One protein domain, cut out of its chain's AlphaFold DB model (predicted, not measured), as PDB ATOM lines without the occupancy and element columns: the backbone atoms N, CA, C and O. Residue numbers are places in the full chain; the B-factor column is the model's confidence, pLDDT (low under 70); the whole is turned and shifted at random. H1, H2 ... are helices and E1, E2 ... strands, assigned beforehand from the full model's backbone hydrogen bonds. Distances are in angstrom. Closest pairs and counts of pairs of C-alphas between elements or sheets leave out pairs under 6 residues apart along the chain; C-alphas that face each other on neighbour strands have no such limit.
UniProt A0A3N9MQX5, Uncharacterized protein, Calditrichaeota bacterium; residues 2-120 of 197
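Overview. This is residues 2 to 120 of the 197 residues of an uncharacterized protein of Calditrichaeota bacterium (UniProt A0A3N9MQX5). One long helix, H3, runs through most of the length of an elongated, mostly helical body, with H2 folding back near one of its ends and H4 near the other. H1 runs lengthwise across from H3, the short H5 packs between H1 and H3, and the small strand hairpin E1 E2 packs on the middle of H3, chiefly through E1. The printed part has 119 residues with five named helices and two named strands, in the order H1 H2 H3 H4 E1 E2 H5; the sheet E1 - E2 is antiparallel. The whole is only just compact, close to loose, with a radius of gyration of the C-alphas of 16.2 A and spans of 56 by 29 by 18 A.

Along the chain. H1, residues 2 to 21, begins at C-alpha 2, (175.712, 155.043, 202.226), and is 28.9 A long. H2 takes residues 32 to 45, 20.2 A. H3, residues 49 to 81, runs 48.5 A from C-alpha 49 at (162.829, 162.117, 183.648) to C-alpha 81 at (172.629, 119.044, 203.689). H4 is residues 86 to 99, 20.0 A. E1 is residues 102 to 105, E2 residues 111 to 113. H5, residues 114 to 120, is 10.0 A long and ends at C-alpha 120, (178.251, 149.855, 194.406).

Arrangement. H3 is the hub, touching H2, H4 and H5. With residues 51 to 59 alone it touches H2, a helical hairpin at a shallow tilt of 28 degrees; the closest C-alphas, of Ile 39 and Ile 55, are 6.6 A apart. H3 and H4, also a helical hairpin, only just touch, with 3 pairs of C-alphas within 8 A, the closest those of Leu 80 and Lys 89 at 5.8 A. H1, H3 and H4 form a bundle, helices side by side. H1 touches H4 with residues 17 to 21 alone, closest at the C-alphas of Leu 17 and Ala 97, 7.1 A, and they run opposite ways. H1 and H3 are close but not clearly touching. H5 touches H1, the C-alphas of Tyr 9 and Glu 115 coming closest at 5.0 A. The closest C-alphas of H3 and E1 are those of Met 65 and Gly 103, 4.6 A apart. In the hairpin E1 E2, N 103 and O 112 are 2.9 A apart and N 112 and O 104 also 2.9 A, within hydrogen-bond range. H2 and H4 are apart. In H1, H2, H3, H4 and H5 every O i to N i+4 pair is within hydrogen-bond range.

Size, cuts and confidence. The two C-alphas farthest apart, of Ser 48 and Asp 85, are 56.2 A apart. Residues 82 to 87 stand free. The printed part has no cut. The link from H1 to H2 is short, the other links are tight, and none is long. The mean pLDDT of the printed part is 94.2, and no printed residue is under 70.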
ATOM      1  N   ILE A   2     174.808 156.143 202.614       76.50
ATOM      2  CA  ILE A   2     175.712 155.043 202.226       76.50
ATOM      3  C   ILE A   2     176.066 154.125 203.409       76.50
ATOM      4  O   ILE A   2     175.946 152.914 203.272       76.50
ATOM      5  N   GLU A   3     176.421 154.674 204.575       82.81
ATOM      6  CA  GLU A   3     176.745 153.875 205.773       82.81
ATOM      7  C   GLU A   3     175.576 152.998 206.233       82.81
ATOM      8  O   GLU A   3     175.757 151.815 206.507       82.81
ATOM      9  N   ASN A   4     174.354 153.540 206.227       85.56
ATOM     10  CA  ASN A   4     173.153 152.777 206.576       85.56
ATOM     11  C   ASN A   4     172.934 151.582 205.635       85.56
ATOM     12  O   ASN A   4     172.511 150.524 206.093       85.56
ATOM     13  N   ASN A   5     173.229 151.737 204.338       87.56
ATOM     14  CA  ASN A   5     173.176 150.625 203.388       87.56
ATOM     15  C   ASN A   5     174.249 149.581 203.690       87.56
ATOM     16  O   ASN A   5     173.906 148.409 203.814       87.56
ATOM     17  N   ILE A   6     175.508 150.003 203.849       90.38
ATOM     18  CA  ILE A   6     176.627 149.096 204.143       90.38
ATOM     19  C   ILE A   6     176.297 148.251 205.374       90.38
ATOM     20  O   ILE A   6     176.318 147.025 205.308       90.38
ATOM     21  N   ASN A   7     175.896 148.905 206.465       93.31
ATOM     22  CA  ASN A   7     175.583 148.235 207.722       93.31
ATOM     23  C   ASN A   7     174.419 147.247 207.581       93.31
ATOM     24  O   ASN A   7     174.469 146.158 208.148       93.31
ATOM     25  N   TYR A   8     173.380 147.596 206.815       94.69
ATOM     26  CA  TYR A   8     172.251 146.698 206.582       94.69
ATOM     27  C   TYR A   8     172.654 145.456 205.777       94.69
ATOM     28  O   TYR A   8     172.334 144.341 206.185       94.69
ATOM     29  N   TYR A   9     173.349 145.631 204.648       94.75
ATOM     30  CA  TYR A   9     173.711 144.506 203.783       94.75
ATOM     31  C   TYR A   9     174.777 143.601 204.399       94.75
ATOM     32  O   TYR A   9     174.711 142.385 204.210       94.75
ATOM     33  N   LYS A  10     175.691 144.171 205.190       94.06
ATOM     34  CA  LYS A  10     176.613 143.401 206.019       94.06
ATOM     35  C   LYS A  10     175.842 142.557 207.038       94.06
ATOM     36  O   LYS A  10     175.966 141.339 207.045       94.06
ATOM     37  N   LYS A  11     174.945 143.185 207.810       95.44
ATOM     38  CA  LYS A  11     174.135 142.504 208.832       95.44
ATOM     39  C   LYS A  11     173.369 141.299 208.274       95.44
ATOM     40  O   LYS A  11     173.445 140.224 208.853       95.44
ATOM     41  N   ILE A  12     172.645 141.451 207.164       95.56
ATOM     42  CA  ILE A  12     171.869 140.326 206.603       95.56
ATOM     43  C   ILE A  12     172.762 139.225 206.012       95.56
ATOM     44  O   ILE A  12     172.335 138.077 205.917       95.56
ATOM     45  N   SER A  13     173.987 139.563 205.599       94.00
ATOM     46  CA  SER A  13     174.970 138.577 205.139       94.00
ATOM     47  C   SER A  13     175.514 137.773 206.322       94.00
ATOM     48  O   SER A  13     175.559 136.546 206.249       94.00
ATOM     49  N   ASP A  14     175.818 138.444 207.436       94.44
ATOM     50  CA  ASP A  14     176.256 137.813 208.687       94.44
ATOM     51  C   ASP A  14     175.157 136.907 209.276       94.44
ATOM     52  O   ASP A  14     175.417 135.772 209.679       94.44
ATOM     53  N   GLU A  15     173.901 137.367 209.278       95.88
ATOM     54  CA  GLU A  15     172.747 136.566 209.715       95.88
ATOM     55  C   GLU A  15     172.554 135.311 208.855       95.88
ATOM     56  O   GLU A  15     172.256 134.233 209.377       95.88
ATOM     57  N   ALA A  16     172.730 135.432 207.538       95.69
ATOM     58  CA  ALA A  16     172.614 134.307 206.624       95.69
ATOM     59  C   ALA A  16     173.747 133.289 206.821       95.69
ATOM     60  O   ALA A  16     173.481 132.088 206.812       95.69
ATOM     61  N   LEU A  17     174.983 133.742 207.058       93.62
ATOM     62  CA  LEU A  17     176.093 132.858 207.418       93.62
ATOM     63  C   LEU A  17     175.817 132.131 208.740       93.62
ATOM     64  O   LEU A  17     175.921 130.908 208.801       93.62
ATOM     65  N   SER A  18     175.395 132.861 209.774       94.88
ATOM     66  CA  SER A  18     175.026 132.276 211.069       94.88
ATOM     67  C   SER A  18     173.930 131.212 210.916       94.88
ATOM     68  O   SER A  18     174.065 130.088 211.408       94.88
ATOM     69  N   SER A  19     172.905 131.505 210.112       95.81
ATOM     70  CA  SER A  19     171.842 130.549 209.785       95.81
ATOM     71  C   SER A  19     172.391 129.296 209.096       95.81
ATOM     72  O   SER A  19     172.025 128.192 209.489       95.81
ATOM     73  N   LEU A  20     173.311 129.430 208.131       93.31
ATOM     74  CA  LEU A  20     173.957 128.281 207.481       93.31
ATOM     75  C   LEU A  20     174.737 127.421 208.477       93.31
ATOM     76  O   LEU A  20     174.582 126.203 208.466       93.31
ATOM     77  N   THR A  21     175.533 128.039 209.355       91.56
ATOM     78  CA  THR A  21     176.336 127.306 210.353       91.56
ATOM     79  C   THR A  21     175.475 126.543 211.357       91.56
ATOM     80  O   THR A  21     175.851 125.461 211.794       91.56
ATOM     81  N   SER A  22     174.286 127.062 211.667       93.19
ATOM     82  CA  SER A  22     173.309 126.416 212.549       93.19
ATOM     83  C   SER A  22     172.342 125.484 211.799       93.19
ATOM     84  O   SER A  22     171.350 125.038 212.372       93.19
ATOM     85  N   ASN A  23     172.597 125.214 210.513       91.81
ATOM     86  CA  ASN A  23     171.737 124.446 209.608       91.81
ATOM     87  C   ASN A  23     170.265 124.913 209.583       91.81
ATOM     88  O   ASN A  23     169.320 124.123 209.541       91.81
ATOM     89  N   GLN A  24     170.061 126.228 209.590       93.88
ATOM     90  CA  GLN A  24     168.755 126.873 209.519       93.88
ATOM     91  C   GLN A  24     168.520 127.514 208.149       93.88
ATOM     92  O   GLN A  24     169.427 128.005 207.469       93.88
ATOM     93  N   LYS A  25     167.253 127.542 207.728       93.19
ATOM     94  CA  LYS A  25     166.853 128.274 206.523       93.19
ATOM     95  C   LYS A  25     166.910 129.777 206.791       93.19
ATOM     96  O   LYS A  25     166.421 130.238 207.816       93.19
ATOM     97  N   TYR A  26     167.402 130.533 205.815       96.38
ATOM     98  CA  TYR A  26     167.357 131.991 205.807       96.38
ATOM     99  C   TYR A  26     166.621 132.475 204.561       96.38
ATOM    100  O   TYR A  26     166.714 131.869 203.489       96.38
ATOM    101  N   LYS A  27     165.888 133.580 204.694       96.19
ATOM    102  CA  LYS A  27     165.200 134.226 203.576       96.19
ATOM    103  C   LYS A  27     165.600 135.688 203.509       96.19
ATOM    104  O   LYS A  27     165.192 136.496 204.338       96.19
ATOM    105  N   PHE A  28     166.321 136.036 202.453       95.56
ATOM    106  CA  PHE A  28     166.610 137.415 202.108       95.56
ATOM    107  C   PHE A  28     165.305 138.125 201.739       95.56
ATOM    108  O   PHE A  28     164.601 137.723 200.806       95.56
ATOM    109  N   ALA A  29     164.989 139.201 202.456       93.62
ATOM    110  CA  ALA A  29     163.814 140.025 202.215       93.62
ATOM    111  C   ALA A  29     164.205 141.483 201.968       93.62
ATOM    112  O   ALA A  29     165.110 142.028 202.601       93.62
ATOM    113  N   VAL A  30     163.493 142.118 201.039       93.12
ATOM    114  CA  VAL A  30     163.678 143.537 200.736       93.12
ATOM    115  C   VAL A  30     163.276 144.354 201.961       93.12
ATOM    116  O   VAL A  30     162.135 144.278 202.414       93.12
ATOM    117  N   ASN A  31     164.185 145.187 202.464       94.38
ATOM    118  CA  ASN A  31     163.836 146.205 203.447       94.38
ATOM    119  C   ASN A  31     163.200 147.395 202.726       94.38
ATOM    120  O   ASN A  31     163.894 148.272 202.210       94.38
ATOM    121  N   GLU A  32     161.867 147.403 202.676       94.94
ATOM    122  CA  GLU A  32     161.099 148.444 201.988       94.94
ATOM    123  C   GLU A  32     161.416 149.837 202.537       94.94
ATOM    124  O   GLU A  32     161.604 150.765 201.758       94.94
ATOM    125  N   LYS A  33     161.579 149.990 203.857       95.38
ATOM    126  CA  LYS A  33     161.918 151.282 204.469       95.38
ATOM    127  C   LYS A  33     163.274 151.797 203.982       95.38
ATOM    128  O   LYS A  33     163.390 152.959 203.606       95.38
ATOM    129  N   LEU A  34     164.294 150.940 203.957       94.50
ATOM    130  CA  LEU A  34     165.622 151.299 203.457       94.50
ATOM    131  C   LEU A  34     165.584 151.647 201.965       94.50
ATOM    132  O   LEU A  34     166.159 152.653 201.551       94.50
ATOM    133  N   LEU A  35     164.871 150.847 201.168       94.88
ATOM    134  CA  LEU A  35     164.715 151.077 199.736       94.88
ATOM    135  C   LEU A  35     164.020 152.418 199.455       94.88
ATOM    136  O   LEU A  35     164.524 153.198 198.649       94.88
ATOM    137  N   GLN A  36     162.919 152.717 200.152       95.50
ATOM    138  CA  GLN A  36     162.215 153.996 200.021       95.50
ATOM    139  C   GLN A  36     163.063 155.179 200.495       95.50
ATOM    140  O   GLN A  36     163.060 156.222 199.850       95.50
ATOM    141  N   ASN A  37     163.840 155.020 201.569       95.56
ATOM    142  CA  ASN A  37     164.758 156.064 202.024       95.56
ATOM    143  C   ASN A  37     165.814 156.394 200.959       95.56
ATOM    144  O   ASN A  37     166.087 157.567 200.712       95.56
ATOM    145  N   ASN A  38     166.390 155.379 200.305       95.19
ATOM    146  CA  ASN A  38     167.349 155.588 199.217       95.19
ATOM    147  C   ASN A  38     166.691 156.296 198.026       95.19
ATOM    148  O   ASN A  38     167.214 157.302 197.558       95.19
ATOM    149  N   ILE A  39     165.515 155.824 197.597       96.00
ATOM    150  CA  ILE A  39     164.727 156.441 196.517       96.00
ATOM    151  C   ILE A  39     164.423 157.911 196.832       96.00
ATOM    152  O   ILE A  39     164.654 158.776 195.994       96.00
ATOM    153  N   SER A  40     163.962 158.209 198.048       96.06
ATOM    154  CA  SER A  40     163.675 159.578 198.481       96.06
ATOM    155  C   SER A  40     164.917 160.465 198.423       96.06
ATOM    156  O   SER A  40     164.832 161.602 197.970       96.06
ATOM    157  N   ASN A  41     166.082 159.954 198.831       95.94
ATOM    158  CA  ASN A  41     167.330 160.708 198.743       95.94
ATOM    159  C   ASN A  41     167.743 160.977 197.292       95.94
ATOM    160  O   ASN A  41     168.170 162.087 196.999       95.94
ATOM    161  N   PHE A  42     167.576 160.012 196.383       96.69
ATOM    162  CA  PHE A  42     167.856 160.221 194.959       96.69
ATOM    163  C   PHE A  42     166.924 161.272 194.344       96.69
ATOM    164  O   PHE A  42     167.396 162.209 193.710       96.69
ATOM    165  N   MET A  43     165.621 161.178 194.619       95.94
ATOM    166  CA  MET A  43     164.616 162.126 194.120       95.94
ATOM    167  C   MET A  43     164.811 163.552 194.656       95.94
ATOM    168  O   MET A  43     164.390 164.506 194.014       95.94
ATOM    169  N   LYS A  44     165.444 163.720 195.827       96.38
ATOM    170  CA  LYS A  44     165.824 165.044 196.356       96.38
ATOM    171  C   LYS A  44     167.001 165.674 195.606       96.38
ATOM    172  O   LYS A  44     167.164 166.886 195.681       96.38
ATOM    173  N   ILE A  45     167.841 164.866 194.957       95.56
ATOM    174  CA  ILE A  45     169.005 165.341 194.193       95.56
ATOM    175  C   ILE A  45     168.570 165.798 192.801       95.56
ATOM    176  O   ILE A  45     168.982 166.862 192.335       95.56
ATOM    177  N   ASP A  46     167.776 164.965 192.133       95.00
ATOM    178  CA  ASP A  46     167.285 165.228 190.790       95.00
ATOM    179  C   ASP A  46     165.981 164.470 190.538       95.00
ATOM    180  O   ASP A  46     165.899 163.257 190.748       95.00
ATOM    181  N   ASP A  47     164.973 165.186 190.052       92.88
ATOM    182  CA  ASP A  47     163.657 164.655 189.706       92.88
ATOM    183  C   ASP A  47     163.382 164.706 188.194       92.88
ATOM    184  O   ASP A  47     162.236 164.531 187.756       92.88
ATOM    185  N   SER A  48     164.430 164.908 187.387       93.38
ATOM    186  CA  SER A  48     164.359 164.801 185.932       93.38
ATOM    187  C   SER A  48     163.831 163.433 185.481       93.38
ATOM    188  O   SER A  48     163.910 162.429 186.197       93.38
ATOM    189  N   THR A  49     163.303 163.372 184.255       94.06
ATOM    190  CA  THR A  49     162.829 162.117 183.648       94.06
ATOM    191  C   THR A  49     163.923 161.048 183.634       94.06
ATOM    192  O   THR A  49     163.672 159.917 184.045       94.06
ATOM    193  N   ALA A  50     165.155 161.421 183.273       92.06
ATOM    194  CA  ALA A  50     166.295 160.505 183.247       92.06
ATOM    195  C   ALA A  50     166.595 159.906 184.634       92.06
ATOM    196  O   ALA A  50     166.806 158.698 184.764       92.06
ATOM    197  N   SER A  51     166.562 160.723 185.693       95.19
ATOM    198  CA  SER A  51     166.771 160.227 187.057       95.19
ATOM    199  C   SER A  51     165.609 159.367 187.550       95.19
ATOM    200  O   SER A  51     165.851 158.333 188.169       95.19
ATOM    201  N   LYS A  52     164.357 159.707 187.221       96.88
ATOM    202  CA  LYS A  52     163.185 158.874 187.549       96.88
ATOM    203  C   LYS A  52     163.284 157.479 186.924       96.88
ATOM    204  O   LYS A  52     163.119 156.484 187.630       96.88
ATOM    205  N   GLU A  53     163.638 157.390 185.644       97.12
ATOM    206  CA  GLU A  53     163.837 156.111 184.951       97.12
ATOM    207  C   GLU A  53     164.960 155.273 185.584       97.12
ATOM    208  O   GLU A  53     164.805 154.065 185.809       97.12
ATOM    209  N   LEU A  54     166.080 155.915 185.934       96.94
ATOM    210  CA  LEU A  54     167.194 155.266 186.624       96.94
ATOM    211  C   LEU A  54     166.786 154.732 188.007       96.94
ATOM    212  O   LEU A  54     167.145 153.608 188.371       96.94
ATOM    213  N   ILE A  55     166.026 155.516 188.774       97.56
ATOM    214  CA  ILE A  55     165.537 155.158 190.112       97.56
ATOM    215  C   ILE A  55     164.534 153.996 190.037       97.56
ATOM    216  O   ILE A  55     164.594 153.066 190.851       97.56
ATOM    217  N   ASP A  56     163.661 153.979 189.030       97.62
ATOM    218  CA  ASP A  56     162.740 152.867 188.789       97.62
ATOM    219  C   ASP A  56     163.479 151.579 188.426       97.62
ATOM    220  O   ASP A  56     163.141 150.490 188.915       97.62
ATOM    221  N   LYS A  57     164.529 151.687 187.604       97.69
ATOM    222  CA  LYS A  57     165.422 150.565 187.313       97.69
ATOM    223  C   LYS A  57     166.116 150.074 188.584       97.69
ATOM    224  O   LYS A  57     166.092 148.871 188.847       97.69
ATOM    225  N   TYR A  58     166.636 150.985 189.410       97.31
ATOM    226  CA  TYR A  58     167.241 150.655 190.701       97.31
ATOM    227  C   TYR A  58     166.281 149.858 191.586       97.31
ATOM    228  O   TYR A  58     166.621 148.768 192.044       97.31
ATOM    229  N   LYS A  59     165.039 150.326 191.750       97.19
ATOM    230  CA  LYS A  59     164.004 149.625 192.525       97.19
ATOM    231  C   LYS A  59     163.776 148.194 192.029       97.19
ATOM    232  O   LYS A  59     163.691 147.270 192.841       97.19
ATOM    233  N   LYS A  60     163.667 147.997 190.711       97.44
ATOM    234  CA  LYS A  60     163.462 146.671 190.098       97.44
ATOM    235  C   LYS A  60     164.669 145.759 190.319       97.44
ATOM    236  O   LYS A  60     164.502 144.607 190.719       97.44
ATOM    237  N   ASP A  61     165.871 146.269 190.089       96.62
ATOM    238  CA  ASP A  61     167.107 145.493 190.168       96.62
ATOM    239  C   ASP A  61     167.461 145.114 191.612       96.62
ATOM    240  O   ASP A  61     167.864 143.978 191.859       96.62
ATOM    241  N   MET A  62     167.200 145.992 192.587       96.25
ATOM    242  CA  MET A  62     167.347 145.653 194.006       96.25
ATOM    243  C   MET A  62     166.421 144.498 194.402       96.25
ATOM    244  O   MET A  62     166.859 143.563 195.061       96.25
ATOM    245  N   ARG A  63     165.162 144.476 193.943       96.06
ATOM    246  CA  ARG A  63     164.251 143.341 194.205       96.06
ATOM    247  C   ARG A  63     164.743 142.042 193.564       96.06
ATOM    248  O   ARG A  63     164.729 140.993 194.207       96.06
ATOM    249  N   LYS A  64     165.222 142.102 192.317       96.69
ATOM    250  CA  LYS A  64     165.813 140.940 191.627       96.69
ATOM    251  C   LYS A  64     167.046 140.401 192.351       96.69
ATOM    252  O   LYS A  64     167.246 139.186 192.380       96.69
ATOM    253  N   MET A  65     167.841 141.280 192.955       96.69
ATOM    254  CA  MET A  65     169.011 140.891 193.734       96.69
ATOM    255  C   MET A  65     168.626 140.008 194.927       96.69
ATOM    256  O   MET A  65     169.218 138.947 195.111       96.69
ATOM    257  N   PHE A  66     167.586 140.377 195.683       96.50
ATOM    258  CA  PHE A  66     167.074 139.554 196.789       96.50
ATOM    259  C   PHE A  66     166.572 138.180 196.319       96.50
ATOM    260  O   PHE A  66     166.842 137.167 196.962       96.50
ATOM    261  N   ASN A  67     165.894 138.116 195.170       96.25
ATOM    262  CA  ASN A  67     165.473 136.838 194.586       96.25
ATOM    263  C   ASN A  67     166.677 135.962 194.212       96.25
ATOM    264  O   ASN A  67     166.691 134.770 194.507       96.25
ATOM    265  N   THR A  68     167.707 136.561 193.611       96.44
ATOM    266  CA  THR A  68     168.950 135.864 193.252       96.44
ATOM    267  C   THR A  68     169.664 135.342 194.497       96.44
ATOM    268  O   THR A  68     170.037 134.172 194.529       96.44
ATOM    269  N   ALA A  69     169.770 136.162 195.547       96.75
ATOM    270  CA  ALA A  69     170.377 135.769 196.814       96.75
ATOM    271  C   ALA A  69     169.641 134.587 197.462       96.75
ATOM    272  O   ALA A  69     170.284 133.633 197.883       96.75
ATOM    273  N   ASN A  70     168.302 134.585 197.467       97.25
ATOM    274  CA  ASN A  70     167.514 133.448 197.959       97.25
ATOM    275  C   ASN A  70     167.769 132.164 197.157       97.25
ATOM    276  O   ASN A  70     167.904 131.086 197.734       97.25
ATOM    277  N   ILE A  71     167.839 132.264 195.825       96.19
ATOM    278  CA  ILE A  71     168.126 131.113 194.961       96.19
ATOM    279  C   ILE A  71     169.516 130.551 195.266       96.19
ATOM    280  O   ILE A  71     169.664 129.344 195.440       96.19
ATOM    281  N   GLU A  72     170.539 131.403 195.324       95.69
ATOM    282  CA  GLU A  72     171.908 130.955 195.583       95.69
ATOM    283  C   GLU A  72     172.067 130.446 197.026       95.69
ATOM    284  O   GLU A  72     172.759 129.452 197.229       95.69
ATOM    285  N   TYR A  73     171.368 131.029 198.005       96.50
ATOM    286  CA  TYR A  73     171.384 130.555 199.393       96.50
ATOM    287  C   TYR A  73     170.841 129.142 199.499       96.50
ATOM    288  O   TYR A  73     171.500 128.266 200.051       96.50
ATOM    289  N   ASN A  74     169.673 128.889 198.909       96.19
ATOM    290  CA  ASN A  74     169.068 127.562 198.940       96.19
ATOM    291  C   ASN A  74     169.943 126.519 198.237       96.19
ATOM    292  O   ASN A  74     169.986 125.373 198.673       96.19
ATOM    293  N   LYS A  75     170.690 126.898 197.190       95.19
ATOM    294  CA  LYS A  75     171.675 125.995 196.573       95.19
ATOM    295  C   LYS A  75     172.789 125.621 197.548       95.19
ATOM    296  O   LYS A  75     173.119 124.443 197.641       95.19
ATOM    297  N   VAL A  76     173.351 126.596 198.265       94.81
ATOM    298  CA  VAL A  76     174.395 126.350 199.275       94.81
ATOM    299  C   VAL A  76     173.844 125.498 200.418       94.81
ATOM    300  O   VAL A  76     174.440 124.482 200.754       94.81
ATOM    301  N   PHE A  77     172.672 125.852 200.947       96.31
ATOM    302  CA  PHE A  77     171.996 125.119 202.017       96.31
ATOM    303  C   PHE A  77     171.707 123.659 201.637       96.31
ATOM    304  O   PHE A  77     171.976 122.745 202.412       96.31
ATOM    305  N   ASN A  78     171.206 123.418 200.422       95.88
ATOM    306  CA  ASN A  78     170.957 122.062 199.934       95.88
ATOM    307  C   ASN A  78     172.261 121.285 199.729       95.88
ATOM    308  O   ASN A  78     172.310 120.102 200.036       95.88
ATOM    309  N   LYS A  79     173.323 121.940 199.239       94.25
ATOM    310  CA  LYS A  79     174.644 121.315 199.085       94.25
ATOM    311  C   LYS A  79     175.233 120.905 200.438       94.25
ATOM    312  O   LYS A  79     175.804 119.827 200.533       94.25
ATOM    313  N   LEU A  80     175.066 121.743 201.462       94.69
ATOM    314  CA  LEU A  80     175.508 121.464 202.828       94.69
ATOM    315  C   LEU A  80     174.771 120.254 203.425       94.69
ATOM    316  O   LEU A  80     175.399 119.402 204.036       94.69
ATOM    317  N   ASN A  81     173.459 120.151 203.195       94.62
ATOM    318  CA  ASN A  81     172.629 119.044 203.689       94.62
ATOM    319  C   ASN A  81     172.711 117.757 202.849       94.62
ATOM    320  O   ASN A  81     172.160 116.736 203.244       94.62
ATOM    321  N   ALA A  82     173.357 117.797 201.682       95.69
ATOM    322  CA  ALA A  82     173.522 116.634 200.812       95.69
ATOM    323  C   ALA A  82     174.767 115.795 201.151       95.69
ATOM    324  O   ALA A  82     175.035 114.807 200.469       95.69
ATOM    325  N   THR A  83     175.561 116.201 202.144       93.25
ATOM    326  CA  THR A  83     176.808 115.530 202.509       93.25
ATOM    327  C   THR A  83     176.986 115.467 204.019       93.25
ATOM    328  O   THR A  83     176.717 116.441 204.718       93.25
ATOM    329  N   ASP A  84     177.490 114.334 204.506       93.06
ATOM    330  CA  ASP A  84     177.898 114.139 205.902       93.06
ATOM    331  C   ASP A  84     179.414 114.312 206.106       93.06
ATOM    332  O   ASP A  84     179.899 114.226 207.229       93.06
ATOM    333  N   ASP A  85     180.173 114.584 205.038       96.31
ATOM    334  CA  ASP A  85     181.616 114.828 205.111       96.31
ATOM    335  C   ASP A  85     181.897 116.202 205.740       96.31
ATOM    336  O   ASP A  85     181.684 117.252 205.128       96.31
ATOM    337  N   GLU A  86     182.406 116.186 206.971       94.06
ATOM    338  CA  GLU A  86     182.733 117.383 207.750       94.06
ATOM    339  C   GLU A  86     183.778 118.285 207.072       94.06
ATOM    340  O   GLU A  86     183.675 119.513 207.138       94.06
ATOM    341  N   VAL A  87     184.746 117.716 206.343       95.81
ATOM    342  CA  VAL A  87     185.748 118.505 205.606       95.81
ATOM    343  C   VAL A  87     185.078 119.245 204.450       95.81
ATOM    344  O   VAL A  87     185.341 120.431 204.218       95.81
ATOM    345  N   LEU A  88     184.170 118.573 203.737       95.12
ATOM    346  CA  LEU A  88     183.416 119.185 202.649       95.12
ATOM    347  C   LEU A  88     182.438 120.253 203.160       95.12
ATOM    348  O   LEU A  88     182.337 121.316 202.541       95.12
ATOM    349  N   LYS A  89     181.758 120.017 204.289       94.62
ATOM    350  CA  LYS A  89     180.895 121.020 204.935       94.62
ATOM    351  C   LYS A  89     181.681 122.273 205.292       94.62
ATOM    352  O   LYS A  89     181.286 123.370 204.892       94.62
ATOM    353  N   GLN A  90     182.824 122.117 205.962       94.56
ATOM    354  CA  GLN A  90     183.664 123.252 206.336       94.56
ATOM    355  C   GLN A  90     184.147 124.025 205.105       94.56
ATOM    356  O   GLN A  90     184.127 125.254 205.103       94.56
ATOM    357  N   LYS A  91     184.509 123.327 204.022       95.50
ATOM    358  CA  LYS A  91     184.879 123.971 202.757       95.50
ATOM    359  C   LYS A  91     183.734 124.803 202.172       95.50
ATOM    360  O   LYS A  91     183.962 125.933 201.763       95.50
ATOM    361  N   ILE A  92     182.507 124.277 202.155       93.88
ATOM    362  CA  ILE A  92     181.326 125.009 201.664       93.88
ATOM    363  C   ILE A  92     181.074 126.271 202.501       93.88
ATOM    364  O   ILE A  92     180.751 127.321 201.942       93.88
ATOM    365  N   LEU A  93     181.215 126.174 203.825       93.38
ATOM    366  CA  LEU A  93     181.044 127.307 204.735       93.38
ATOM    367  C   LEU A  93     182.139 128.364 204.542       93.38
ATOM    368  O   LEU A  93     181.818 129.548 204.489       93.38
ATOM    369  N   ASN A  94     183.396 127.949 204.365       94.12
ATOM    370  CA  ASN A  94     184.507 128.858 204.068       94.12
ATOM    371  C   ASN A  94     184.304 129.563 202.720       94.12
ATOM    372  O   ASN A  94     184.393 130.784 202.654       94.12
ATOM    373  N   ASP A  95     183.920 128.824 201.671       92.00
ATOM    374  CA  ASP A  95     183.625 129.401 200.354       92.00
ATOM    375  C   ASP A  95     182.530 130.481 200.454       92.00
ATOM    376  O   ASP A  95     182.613 131.518 199.789       92.00
ATOM    377  N   TYR A  96     181.503 130.251 201.284       90.25
ATOM    378  CA  TYR A  96     180.476 131.255 201.559       90.25
ATOM    379  C   TYR A  96     181.037 132.443 202.340       90.25
ATOM    380  O   TYR A  96     180.728 133.577 201.986       90.25
ATOM    381  N   ALA A  97     181.817 132.214 203.398       90.50
ATOM    382  CA  ALA A  97     182.371 133.281 204.229       90.50
ATOM    383  C   ALA A  97     183.298 134.210 203.425       90.50
ATOM    384  O   ALA A  97     183.209 135.428 203.561       90.50
ATOM    385  N   ASP A  98     184.109 133.644 202.530       91.12
ATOM    386  CA  ASP A  98     185.068 134.391 201.714       91.12
ATOM    387  C   ASP A  98     184.390 135.191 200.593       91.12
ATOM    388  O   ASP A  98     184.784 136.317 200.285       91.12
ATOM    389  N   ASN A  99     183.363 134.619 199.954       89.44
ATOM    390  CA  ASN A  99     182.762 135.210 198.754       89.44
ATOM    391  C   ASN A  99     181.424 135.915 199.015       89.44
ATOM    392  O   ASN A  99     181.020 136.776 198.229       89.44
ATOM    393  N   GLY A 100     180.730 135.567 200.096       91.25
ATOM    394  CA  GLY A 100     179.366 135.979 200.404       91.25
ATOM    395  C   GLY A 100     178.308 135.363 199.480       91.25
ATOM    396  O   GLY A 100     178.593 134.653 198.509       91.25
ATOM    397  N   ILE A 101     177.035 135.675 199.749       92.50
ATOM    398  CA  ILE A 101     175.933 135.238 198.886       92.50
ATOM    399  C   ILE A 101     175.835 136.094 197.631       92.50
ATOM    400  O   ILE A 101     175.803 137.324 197.688       92.50
ATOM    401  N   ILE A 102     175.708 135.447 196.479       94.25
ATOM    402  CA  ILE A 102     175.610 136.149 195.202       94.25
ATOM    403  C   ILE A 102     174.226 136.764 195.043       94.25
ATOM    404  O   ILE A 102     173.221 136.063 194.951       94.25
ATOM    405  N   GLY A 103     174.203 138.092 194.963       92.81
ATOM    406  CA  GLY A 103     173.005 138.878 194.692       92.81
ATOM    407  C   GLY A 103     172.884 139.286 193.226       92.81
ATOM    408  O   GLY A 103     171.792 139.605 192.772       92.81
ATOM    409  N   PHE A 104     173.975 139.272 192.459       95.56
ATOM    410  CA  PHE A 104     173.955 139.720 191.069       95.56
ATOM    411  C   PHE A 104     174.966 138.967 190.201       95.56
ATOM    412  O   PHE A 104     176.079 138.658 190.628       95.56
ATOM    413  N   LYS A 105     174.568 138.685 188.958       94.06
ATOM    414  CA  LYS A 105     175.417 138.078 187.927       94.06
ATOM    415  C   LYS A 105     175.465 139.024 186.734       94.06
ATOM    416  O   LYS A 105     174.440 139.284 186.106       94.06
ATOM    417  N   ALA A 106     176.646 139.557 186.454       91.12
ATOM    418  CA  ALA A 106     176.876 140.439 185.322       91.12
ATOM    419  C   ALA A 106     176.915 139.647 184.004       91.12
ATOM    420  O   ALA A 106     177.182 138.446 183.989       91.12
ATOM    421  N   LYS A 107     176.697 140.334 182.875       90.25
ATOM    422  CA  LYS A 107     176.722 139.711 181.536       90.25
ATOM    423  C   LYS A 107     178.076 139.086 181.184       90.25
ATOM    424  O   LYS A 107     178.114 138.092 180.475       90.25
ATOM    425  N   ASN A 108     179.170 139.644 181.701       88.31
ATOM    426  CA  ASN A 108     180.528 139.122 181.524       88.31
ATOM    427  C   ASN A 108     180.852 137.932 182.452       88.31
ATOM    428  O   ASN A 108     182.013 137.560 182.582       88.31
ATOM    429  N   GLY A 109     179.857 137.378 183.151       89.75
ATOM    430  CA  GLY A 109     180.031 136.261 184.078       89.75
ATOM    431  C   GLY A 109     180.481 136.660 185.484       89.75
ATOM    432  O   GLY A 109     180.488 135.802 186.367       89.75
ATOM    433  N   ALA A 110     180.800 137.937 185.739       91.06
ATOM    434  CA  ALA A 110     181.200 138.377 187.071       91.06
ATOM    435  C   ALA A 110     180.068 138.154 188.088       91.06
ATOM    436  O   ALA A 110     178.906 138.503 187.851       91.06
ATOM    437  N   ARG A 111     180.417 137.579 189.241       93.19
ATOM    438  CA  ARG A 111     179.492 137.240 190.328       93.19
ATOM    439  C   ARG A 111     179.722 138.223 191.466       93.19
ATOM    440  O   ARG A 111     180.838 138.350 191.947       93.19
ATOM    441  N   TRP A 112     178.672 138.928 191.864       95.00
ATOM    442  CA  TRP A 112     178.751 139.956 192.893       95.00
ATOM    443  C   TRP A 112     177.913 139.533 194.086       95.00
ATOM    444  O   TRP A 112     176.728 139.198 193.935       95.00
ATOM    445  N   ASN A 113     178.519 139.568 195.271       95.25
ATOM    446  CA  ASN A 113     177.763 139.345 196.489       95.25
ATOM    447  C   ASN A 113     176.795 140.498 196.775       95.25
ATOM    448  O   ASN A 113     176.924 141.598 196.226       95.25
ATOM    449  N   ILE A 114     175.777 140.209 197.586       95.19
ATOM    450  CA  ILE A 114     174.676 141.135 197.863       95.19
ATOM    451  C   ILE A 114     175.178 142.464 198.444       95.19
ATOM    452  O   ILE A 114     174.699 143.525 198.044       95.19
ATOM    453  N   GLU A 115     176.185 142.425 199.317       93.81
ATOM    454  CA  GLU A 115     176.790 143.608 199.930       93.81
ATOM    455  C   GLU A 115     177.537 144.463 198.904       93.81
ATOM    456  O   GLU A 115     177.249 145.649 198.738       93.81
ATOM    457  N   THR A 116     178.453 143.859 198.152       93.38
ATOM    458  CA  THR A 116     179.273 144.559 197.157       93.38
ATOM    459  C   THR A 116     178.400 145.180 196.074       93.38
ATOM    460  O   THR A 116     178.572 146.350 195.723       93.38
ATOM    461  N   TYR A 117     177.433 144.417 195.554       95.25
ATOM    462  CA  TYR A 117     176.547 144.892 194.498       95.25
ATOM    463  C   TYR A 117     175.643 146.028 194.973       95.25
ATOM    464  O   TYR A 117     175.569 147.061 194.309       95.25
ATOM    465  N   SER A 118     174.984 145.874 196.124       95.12
ATOM    466  CA  SER A 118     174.073 146.897 196.650       95.12
ATOM    467  C   SER A 118     174.790 148.213 196.961       95.12
ATOM    468  O   SER A 118     174.306 149.282 196.579       95.12
ATOM    469  N   ASN A 119     175.974 148.147 197.578       93.56
ATOM    470  CA  ASN A 119     176.778 149.320 197.910       93.56
ATOM    471  C   ASN A 119     177.278 150.045 196.658       93.56
ATOM    472  O   ASN A 119     177.131 151.267 196.552       93.56
ATOM    473  N   MET A 120     177.829 149.301 195.693       93.81
ATOM    474  CA  MET A 120     178.251 149.855 194.406       93.81
ATOM    475  C   MET A 120     177.068 150.499 193.680       93.81
ATOM    476  O   MET A 120     177.165 151.647 193.242       93.81
TER     477      MET A 120